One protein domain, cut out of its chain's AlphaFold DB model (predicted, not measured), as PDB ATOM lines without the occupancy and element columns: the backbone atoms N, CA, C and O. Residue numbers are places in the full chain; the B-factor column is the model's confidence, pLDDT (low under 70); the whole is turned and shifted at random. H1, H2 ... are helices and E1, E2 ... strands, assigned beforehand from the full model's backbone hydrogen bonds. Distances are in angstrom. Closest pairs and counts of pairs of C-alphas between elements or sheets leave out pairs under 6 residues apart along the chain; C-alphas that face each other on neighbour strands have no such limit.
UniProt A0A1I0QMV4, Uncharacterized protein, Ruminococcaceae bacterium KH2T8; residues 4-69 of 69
ATOM      1  N   PHE A   4    -110.422 -23.108  22.579       91.31
ATOM      2  CA  PHE A   4    -109.321 -22.394  21.941       91.31
ATOM      3  C   PHE A   4    -108.057 -23.258  21.813       91.31
ATOM      4  O   PHE A   4    -107.476 -23.347  20.731       91.31
ATOM      5  N   GLU A   5    -107.660 -23.954  22.884       92.94
ATOM      6  CA  GLU A   5    -106.508 -24.870  22.868       92.94
ATOM      7  C   GLU A   5    -106.732 -26.035  21.896       92.94
ATOM      8  O   GLU A   5    -105.816 -26.440  21.176       92.94
ATOM      9  N   ARG A   6    -107.971 -26.537  21.817       93.19
ATOM     10  CA  ARG A   6    -108.344 -27.600  20.879       93.19
ATOM     11  C   ARG A   6    -108.241 -27.141  19.425       93.19
ATOM     12  O   ARG A   6    -107.701 -27.871  18.597       93.19
ATOM     13  N   ILE A   7    -108.723 -25.939  19.111       94.69
ATOM     14  CA  ILE A   7    -108.631 -25.364  17.762       94.69
ATOM     15  C   ILE A   7    -107.167 -25.157  17.361       94.69
ATOM     16  O   ILE A   7    -106.785 -25.520  16.250       94.69
ATOM     17  N   GLN A   8    -106.329 -24.638  18.264       94.00
ATOM     18  CA  GLN A   8    -104.896 -24.467  17.999       94.00
ATOM     19  C   GLN A   8    -104.196 -25.803  17.716       94.00
ATOM     20  O   GLN A   8    -103.418 -25.892  16.765       94.00
ATOM     21  N   SER A   9    -104.517 -26.856  18.475       93.94
ATOM     22  CA  SER A   9    -103.986 -28.200  18.215       93.94
ATOM     23  C   SER A   9    -104.388 -28.709  16.832       93.94
ATOM     24  O   SER A   9    -103.536 -29.156  16.073       93.94
ATOM     25  N   LEU A  10    -105.662 -28.568  16.457       95.75
ATOM     26  CA  LEU A  10    -106.159 -29.041  15.162       95.75
ATOM     27  C   LEU A  10    -105.527 -28.298  13.977       95.75
ATOM     28  O   LEU A  10    -105.253 -28.908  12.944       95.75
ATOM     29  N   ILE A  11    -105.275 -26.992  14.112       96.12
ATOM     30  CA  ILE A  11    -104.571 -26.211  13.085       96.12
ATOM     31  C   ILE A  11    -103.140 -26.729  12.914       96.12
ATOM     32  O   ILE A  11    -102.679 -26.897  11.784       96.12
ATOM     33  N   LYS A  12    -102.454 -27.013  14.024       94.50
ATOM     34  CA  LYS A  12    -101.096 -27.559  14.006       94.50
ATOM     35  C   LYS A  12    -101.055 -28.942  13.352       94.50
ATOM     36  O   LYS A  12    -100.250 -29.155  12.450       94.50
ATOM     37  N   ASP A  13    -101.967 -29.831  13.737       93.88
ATOM     38  CA  ASP A  13    -102.061 -31.187  13.185       93.88
ATOM     39  C   ASP A  13    -102.359 -31.163  11.680       93.88
ATOM     40  O   ASP A  13    -101.779 -31.930  10.909       93.88
ATOM     41  N   LYS A  14    -103.219 -30.237  11.230       92.56
ATOM     42  CA  LYS A  14    -103.500 -30.025   9.806       92.56
ATOM     43  C   LYS A  14    -102.250 -29.581   9.045       92.56
ATOM     44  O   LYS A  14    -101.938 -30.172   8.015       92.56
ATOM     45  N   ALA A  15    -101.542 -28.566   9.542       88.00
ATOM     46  CA  ALA A  15    -100.341 -28.054   8.886       88.00
ATOM     47  C   ALA A  15     -99.246 -29.129   8.795       88.00
ATOM     48  O   ALA A  15     -98.578 -29.259   7.770       88.00
ATOM     49  N   GLU A  16     -99.096 -29.945   9.839       88.94
ATOM     50  CA  GLU A  16     -98.149 -31.057   9.846       88.94
ATOM     51  C   GLU A  16     -98.553 -32.168   8.866       88.94
ATOM     52  O   GLU A  16     -97.707 -32.683   8.129       88.94
ATOM     53  N   ALA A  17     -99.843 -32.507   8.794       82.56
ATOM     54  CA  ALA A  17    -100.361 -33.457   7.816       82.56
ATOM     55  C   ALA A  17    -100.159 -32.963   6.374       82.56
ATOM     56  O   ALA A  17     -99.728 -33.737   5.522       82.56
ATOM     57  N   GLU A  18    -100.407 -31.681   6.103       80.56
ATOM     58  CA  GLU A  18    -100.190 -31.060   4.790       80.56
ATOM     59  C   GLU A  18     -98.704 -31.026   4.411       80.56
ATOM     60  O   GLU A  18     -98.351 -31.376   3.282       80.56
ATOM     61  N   ALA A  19     -97.818 -30.698   5.356       73.50
ATOM     62  CA  ALA A  19     -96.374 -30.738   5.144       73.50
ATOM     63  C   ALA A  19     -95.899 -32.159   4.801       73.50
ATOM     64  O   ALA A  19     -95.196 -32.350   3.808       73.50
ATOM     65  N   ARG A  20     -96.347 -33.177   5.550       80.69
ATOM     66  CA  ARG A  20     -96.050 -34.585   5.242       80.69
ATOM     67  C   ARG A  20     -96.597 -34.990   3.877       80.69
ATOM     68  O   ARG A  20     -95.882 -35.625   3.113       80.69
ATOM     69  N   LEU A  21     -97.821 -34.580   3.540       69.12
ATOM     70  CA  LEU A  21     -98.429 -34.867   2.240       69.12
ATOM     71  C   LEU A  21     -97.633 -34.247   1.083       69.12
ATOM     72  O   LEU A  21     -97.518 -34.863   0.032       69.12
ATOM     73  N   SER A  22     -97.061 -33.057   1.288       68.94
ATOM     74  CA  SER A  22     -96.223 -32.370   0.297       68.94
ATOM     75  C   SER A  22     -94.840 -33.001   0.102       68.94
ATOM     76  O   SER A  22     -94.224 -32.807  -0.945       68.94
ATOM     77  N   LEU A  23     -94.352 -33.740   1.105       67.88
ATOM     78  CA  LEU A  23     -93.086 -34.480   1.059       67.88
ATOM     79  C   LEU A  23     -93.244 -35.866   0.435       67.88
ATOM     80  O   LEU A  23     -92.255 -36.450  -0.004       67.88
ATOM     81  N   ILE A  24     -94.466 -36.404   0.402       68.56
ATOM     82  CA  ILE A  24     -94.746 -37.636  -0.325       68.56
ATOM     83  C   ILE A  24     -94.638 -37.298  -1.819       68.56
ATOM     84  O   ILE A  24     -95.406 -36.457  -2.296       68.56
ATOM     85  N   PRO A  25     -93.713 -37.925  -2.570       61.06
ATOM     86  CA  PRO A  25     -93.666 -37.754  -4.014       61.06
ATOM     87  C   PRO A  25     -95.041 -38.122  -4.562       61.06
ATOM     88  O   PRO A  25     -95.585 -39.174  -4.220       61.06
ATOM     89  N   TYR A  26     -95.641 -37.210  -5.331       63.12
ATOM     90  CA  TYR A  26     -96.983 -37.402  -5.863       63.12
ATOM     91  C   TYR A  26     -97.065 -38.781  -6.515       63.12
ATOM     92  O   TYR A  26     -96.342 -39.080  -7.458       63.12
ATOM     93  N   ASP A  27     -97.929 -39.637  -5.978       63.56
ATOM     94  CA  ASP A  27     -98.094 -40.994  -6.479       63.56
ATOM     95  C   ASP A  27     -98.846 -40.923  -7.813       63.56
ATOM     96  O   ASP A  27    -100.075 -40.838  -7.854       63.56
ATOM     97  N   GLY A  28     -98.095 -40.826  -8.904       70.12
ATOM     98  CA  GLY A  28     -98.618 -40.705 -10.255       70.12
ATOM     99  C   GLY A  28     -97.669 -39.961 -11.190       70.12
ATOM    100  O   GLY A  28     -96.682 -39.368 -10.772       70.12
ATOM    101  N   SER A  29     -97.973 -39.990 -12.483       77.00
ATOM    102  CA  SER A  29     -97.174 -39.296 -13.496       77.00
ATOM    103  C   SER A  29     -97.719 -37.881 -13.715       77.00
ATOM    104  O   SER A  29     -98.930 -37.744 -13.944       77.00
ATOM    105  N   PRO A  30     -96.881 -36.831 -13.652       78.94
ATOM    106  CA  PRO A  30     -97.304 -35.485 -13.999       78.94
ATOM    107  C   PRO A  30     -97.627 -35.388 -15.489       78.94
ATOM    108  O   PRO A  30     -96.857 -35.805 -16.350       78.94
ATOM    109  N   GLU A  31     -98.780 -34.807 -15.791       82.56
ATOM    110  CA  GLU A  31     -99.278 -34.571 -17.138       82.56
ATOM    111  C   GLU A  31     -99.667 -33.115 -17.315       82.56
ATOM    112  O   GLU A  31    -100.331 -32.520 -16.465       82.56
ATOM    113  N   ILE A  32     -99.307 -32.558 -18.464       86.06
ATOM    114  CA  ILE A  32     -99.682 -31.202 -18.844       86.06
ATOM    115  C   ILE A  32    -100.912 -31.303 -19.743       86.06
ATOM    116  O   ILE A  32    -100.897 -32.015 -20.748       86.06
ATOM    117  N   LYS A  33    -101.981 -30.594 -19.387       86.56
ATOM    118  CA  LYS A  33    -103.163 -30.426 -20.235       86.56
ATOM    119  C   LYS A  33    -103.284 -28.971 -20.644       86.56
ATOM    120  O   LYS A  33    -103.280 -28.080 -19.800       86.56
ATOM    121  N   GLU A  34    -103.413 -28.746 -21.942       89.19
ATOM    122  CA  GLU A  34    -103.604 -27.424 -22.526       89.19
ATOM    123  C   GLU A  34    -105.073 -27.233 -22.913       89.19
ATOM    124  O   GLU A  34    -105.691 -28.115 -23.512       89.19
ATOM    125  N   ASN A  35    -105.648 -26.094 -22.537       84.19
ATOM    126  CA  ASN A  35    -106.965 -25.654 -22.982       84.19
ATOM    127  C   ASN A  35    -106.867 -24.225 -23.554       84.19
ATOM    128  O   ASN A  35    -105.799 -23.617 -23.554       84.19
ATOM    129  N   ARG A  36    -107.992 -23.658 -24.019       81.25
ATOM    130  CA  ARG A  36    -108.035 -22.285 -24.570       81.25
ATOM    131  C   ARG A  36    -107.586 -21.190 -23.587       81.25
ATOM    132  O   ARG A  36    -107.249 -20.103 -24.035       81.25
ATOM    133  N   SER A  37    -107.600 -21.468 -22.287       80.69
ATOM    134  CA  SER A  37    -107.252 -20.543 -21.202       80.69
ATOM    135  C   SER A  37    -105.824 -20.723 -20.674       80.69
ATOM    136  O   SER A  37    -105.382 -19.906 -19.871       80.69
ATOM    137  N   GLY A  38    -105.096 -21.762 -21.101       85.94
ATOM    138  CA  GLY A  38    -103.704 -21.986 -20.713       85.94
ATOM    139  C   GLY A  38    -103.327 -23.453 -20.508       85.94
ATOM    140  O   GLY A  38    -104.081 -24.381 -20.811       85.94
ATOM    141  N   LYS A  39    -102.117 -23.655 -19.983       87.75
ATOM    142  CA  LYS A  39    -101.567 -24.968 -19.631       87.75
ATOM    143  C   LYS A  39    -101.747 -25.218 -18.138       87.75
ATOM    144  O   LYS A  39    -101.479 -24.342 -17.320       87.75
ATOM    145  N   TYR A  40    -102.156 -26.429 -17.788       88.12
ATOM    146  CA  TYR A  40    -102.427 -26.847 -16.418       88.12
ATOM    147  C   TYR A  40    -101.800 -28.204 -16.143       88.12
ATOM    148  O   TYR A  40    -101.686 -29.055 -17.027       88.12
ATOM    149  N   LEU A  41    -101.410 -28.403 -14.897       84.38
ATOM    150  CA  LEU A  41    -100.706 -29.572 -14.426       84.38
ATOM    151  C   LEU A  41    -101.661 -30.503 -13.694       84.38
ATOM    152  O   LEU A  41    -102.424 -30.097 -12.815       84.38
ATOM    153  N   TYR A  42    -101.600 -31.772 -14.064       86.00
ATOM    154  CA  TYR A  42    -102.381 -32.842 -13.474       86.00
ATOM    155  C   TYR A  42    -101.451 -33.961 -13.023       86.00
ATOM    156  O   TYR A  42    -100.437 -34.219 -13.657       86.00
ATOM    157  N   ILE A  43    -101.822 -34.679 -11.969       83.25
ATOM    158  CA  ILE A  43    -101.200 -35.961 -11.620       83.25
ATOM    159  C   ILE A  43    -102.122 -37.076 -12.079       83.25
ATOM    160  O   ILE A  43    -103.290 -37.129 -11.681       83.25
ATOM    161  N   ARG A  44    -101.600 -37.971 -12.916       82.56
ATOM    162  CA  ARG A  44    -102.288 -39.180 -13.359       82.56
ATOM    163  C   ARG A  44    -101.901 -40.353 -12.463       82.56
ATOM    164  O   ARG A  44    -100.746 -40.761 -12.443       82.56
ATOM    165  N   LYS A  45    -102.885 -40.959 -11.800       84.19
ATOM    166  CA  LYS A  45    -102.721 -42.167 -10.981       84.19
ATOM    167  C   LYS A  45    -103.808 -43.187 -11.306       84.19
ATOM    168  O   LYS A  45    -104.940 -42.815 -11.623       84.19
ATOM    169  N   ARG A  46    -103.499 -44.482 -11.190       81.19
ATOM    170  CA  ARG A  46    -104.525 -45.533 -11.142       81.19
ATOM    171  C   ARG A  46    -105.054 -45.694  -9.718       81.19
ATOM    172  O   ARG A  46    -104.302 -46.029  -8.811       81.19
ATOM    173  N   ILE A  47    -106.354 -45.491  -9.537       78.06
ATOM    174  CA  ILE A  47    -107.059 -45.741  -8.276       78.06
ATOM    175  C   ILE A  47    -108.142 -46.777  -8.571       78.06
ATOM    176  O   ILE A  47    -108.969 -46.566  -9.456       78.06
ATOM    177  N   ALA A  48    -108.106 -47.917  -7.873       80.12
ATOM    178  CA  ALA A  48    -109.056 -49.022  -8.060       80.12
ATOM    179  C   ALA A  48    -109.230 -49.446  -9.539       80.12
ATOM    180  O   ALA A  48    -110.340 -49.637 -10.028       80.12
ATOM    181  N   GLY A  49    -108.120 -49.516 -10.286       79.31
ATOM    182  CA  GLY A  49    -108.111 -49.889 -11.707       79.31
ATOM    183  C   GLY A  49    -108.556 -48.793 -12.684       79.31
ATOM    184  O   GLY A  49    -108.381 -48.957 -13.889       79.31
ATOM    185  N   LYS A  50    -109.062 -47.649 -12.203       83.94
ATOM    186  CA  LYS A  50    -109.437 -46.505 -13.043       83.94
ATOM    187  C   LYS A  50    -108.302 -45.499 -13.128       83.94
ATOM    188  O   LYS A  50    -107.673 -45.162 -12.126       83.94
ATOM    189  N   LEU A  51    -108.046 -45.005 -14.336       82.50
ATOM    190  CA  LEU A  51    -107.089 -43.932 -14.556       82.50
ATOM    191  C   LEU A  51    -107.725 -42.602 -14.144       82.50
ATOM    192  O   LEU A  51    -108.731 -42.189 -14.715       82.50
ATOM    193  N   THR A  52    -107.152 -41.952 -13.140       81.56
ATOM    194  CA  THR A  52    -107.654 -40.695 -12.579       81.56
ATOM    195  C   THR A  52    -106.607 -39.604 -12.752       81.56
ATOM    196  O   THR A  52    -105.436 -39.822 -12.448       81.56
ATOM    197  N   SER A  53    -107.020 -38.439 -13.254       84.56
ATOM    198  CA  SER A  53    -106.176 -37.245 -13.345       84.56
ATOM    199  C   SER A  53    -106.665 -36.218 -12.329       84.56
ATOM    200  O   SER A  53    -107.783 -35.721 -12.459       84.56
ATOM    201  N   LYS A  54    -105.839 -35.886 -11.336       84.12
ATOM    202  CA  LYS A  54    -106.142 -34.857 -10.335       84.12
ATOM    203  C   LYS A  54    -105.468 -33.545 -10.721       84.12
ATOM    204  O   LYS A  54    -104.282 -33.554 -11.035       84.12
ATOM    205  N   TYR A  55    -106.218 -32.447 -10.704       84.38
ATOM    206  CA  TYR A  55    -105.675 -31.103 -10.916       84.38
ATOM    207  C   TYR A  55    -104.674 -30.750  -9.810       84.38
ATOM    208  O   TYR A  55    -104.954 -31.000  -8.634       84.38
ATOM    209  N   VAL A  56    -103.531 -30.182 -10.195       80.50
ATOM    210  CA  VAL A  56    -102.504 -29.684  -9.274       80.50
ATOM    211  C   VAL A  56    -102.482 -28.167  -9.292       80.50
ATOM    212  O   VAL A  56    -102.805 -27.559  -8.278       80.50
ATOM    213  N   ASP A  57    -102.113 -27.569 -10.426       80.06
ATOM    214  CA  ASP A  57    -101.950 -26.119 -10.548       80.06
ATOM    215  C   ASP A  57    -101.853 -25.676 -12.020       80.06
ATOM    216  O   ASP A  57    -101.854 -26.504 -12.936       80.06
ATOM    217  N   VAL A  58    -101.734 -24.372 -12.261       83.94
ATOM    218  CA  VAL A  58    -101.327 -23.805 -13.551       83.94
ATOM    219  C   VAL A  58     -99.908 -24.272 -13.880       83.94
ATOM    220  O   VAL A  58     -99.027 -24.329 -13.020       83.94
ATOM    221  N   TYR A  59     -99.676 -24.628 -15.141       80.62
ATOM    222  CA  TYR A  59     -98.358 -25.046 -15.594       80.62
ATOM    223  C   TYR A  59     -97.338 -23.924 -15.383       80.62
ATOM    224  O   TYR A  59     -97.501 -22.812 -15.882       80.62
ATOM    225  N   SER A  60     -96.251 -24.255 -14.695       77.75
ATOM    226  CA  SER A  60     -95.034 -23.456 -14.659       77.75
ATOM    227  C   SER A  60     -93.827 -24.387 -14.645       77.75
ATOM    228  O   SER A  60     -93.875 -25.477 -14.063       77.75
ATOM    229  N   ASP A  61     -92.734 -23.957 -15.276       72.81
ATOM    230  CA  ASP A  61     -91.522 -24.775 -15.402       72.81
ATOM    231  C   ASP A  61     -90.942 -25.160 -14.032       72.81
ATOM    232  O   ASP A  61     -90.402 -26.253 -13.862       72.81
ATOM    233  N   TRP A  62     -91.120 -24.302 -13.024       69.62
ATOM    234  CA  TRP A  62     -90.717 -24.584 -11.646       69.62
ATOM    235  C   TRP A  62     -91.521 -25.734 -11.023       69.62
ATOM    236  O   TRP A  62     -90.927 -26.661 -10.467       69.62
ATOM    237  N   VAL A  63     -92.855 -25.718 -11.152       68.94
ATOM    238  CA  VAL A  63     -93.709 -26.782 -10.595       68.94
ATOM    239  C   VAL A  63     -93.456 -28.101 -11.326       68.94
ATOM    240  O   VAL A  63     -93.303 -29.135 -10.683       68.94
ATOM    241  N   TYR A  64     -93.334 -28.077 -12.656       70.06
ATOM    242  CA  TYR A  64     -93.054 -29.284 -13.439       70.06
ATOM    243  C   TYR A  64     -91.705 -29.918 -13.070       70.06
ATOM    244  O   TYR A  64     -91.616 -31.132 -12.894       70.06
ATOM    245  N   LYS A  65     -90.665 -29.098 -12.877       70.81
ATOM    246  CA  LYS A  65     -89.338 -29.566 -12.459       70.81
ATOM    247  C   LYS A  65     -89.349 -30.197 -11.064       70.81
ATOM    248  O   LYS A  65     -88.640 -31.169 -10.852       70.81
ATOM    249  N   LYS A  66     -90.173 -29.687 -10.140       70.44
ATOM    250  CA  LYS A  66     -90.336 -30.256  -8.790       70.44
ATOM    251  C   LYS A  66     -91.090 -31.593  -8.783       70.44
ATOM    252  O   LYS A  66     -90.904 -32.378  -7.867       70.44
ATOM    253  N   LEU A  67     -91.951 -31.847  -9.770       64.75
ATOM    254  CA  LEU A  67     -92.684 -33.115  -9.876       64.75
ATOM    255  C   LEU A  67     -91.898 -34.227 -10.580       64.75
ATOM    256  O   LEU A  67     -92.281 -35.388 -10.472       64.75
ATOM    257  N   ASN A  68     -90.845 -33.877 -11.319       60.12
ATOM    258  CA  ASN A  68     -90.032 -34.811 -12.103       60.12
ATOM    259  C   ASN A  68     -88.613 -35.026 -11.549       60.12
ATOM    260  O   ASN A  68     -87.832 -35.733 -12.186       60.12
ATOM    261  N   GLY A  69     -88.262 -34.396 -10.425       53.22
ATOM    262  CA  GLY A  69     -86.956 -34.512  -9.766       53.22
ATOM    263  C   GLY A  69     -87.108 -34.972  -8.331       53.22
ATOM    264  O   GLY A  69     -86.210 -35.711  -7.878       53.22
TER     265      GLY A  69
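This is residues 4 to 69 of the 69 residues of an uncharacterized protein of Ruminococcaceae bacterium KH2T8 (UniProt A0A1I0QMV4). A strongly twisted sheet of three strands makes the body, and a long straight helix, H1, sticks out from it as a free arm. A short helix, H2, only grazes the sheet. Along the 66 printed residues the order is H1, E1, E2, E3, H2, and the sheet runs E1, E2, E3, antiparallel throughout; the class is mixed, helices and strands. The whole is loose, with a radius of gyration of the C-alphas of 15.5 A, and elongated, spanning 47 by 29 by 25 A.

Start at the sheet, a meander, each strand the antiparallel neighbour of the one before: E1, residues 29 to 35, E2, residues 38 to 47, and E3, residues 50 to 58. E1 and E2 form a hairpin at 141 degrees; look at N 31 and O 42, 2.8 A apart, within hydrogen-bond range. E2 and E3 form a hairpin at 148 degrees, with N 45 and O 52 within hydrogen-bond range at 2.9 A. H2, residues 61 to 67, only grazes the sheet with residues 63 to 67; its closest C-alphas to E1 are those of Leu 67 and Pro 30, 6.6 A apart. H1, residues 4 to 23, is not on the sheet and is apart from H2. In H1 and H2 every O i to N i+4 pair is within hydrogen-bond range.

Find C-alpha 38 at (-103.704, -21.986, -20.713); from there E2 runs 27.0 A to C-alpha 47. E1 measures 19.3 A and E3 24.1 A. H1 begins at C-alpha 4, (-109.321, -22.394, 21.941), and runs 29.1 A. H2, 10.1 A long, ends at C-alpha 67, (-92.684, -33.115, -9.876).

The C-alphas farthest apart are those of Glu 5 and Arg 36, 47.5 A. Residues 4 to 24 stand free; the body without them spans 30 by 27 by 10 A. The printed part has no cut, and its four links are tight. Look for pLDDT under 70 at residues 21 to 27, 62 to 63 and 67 to 69.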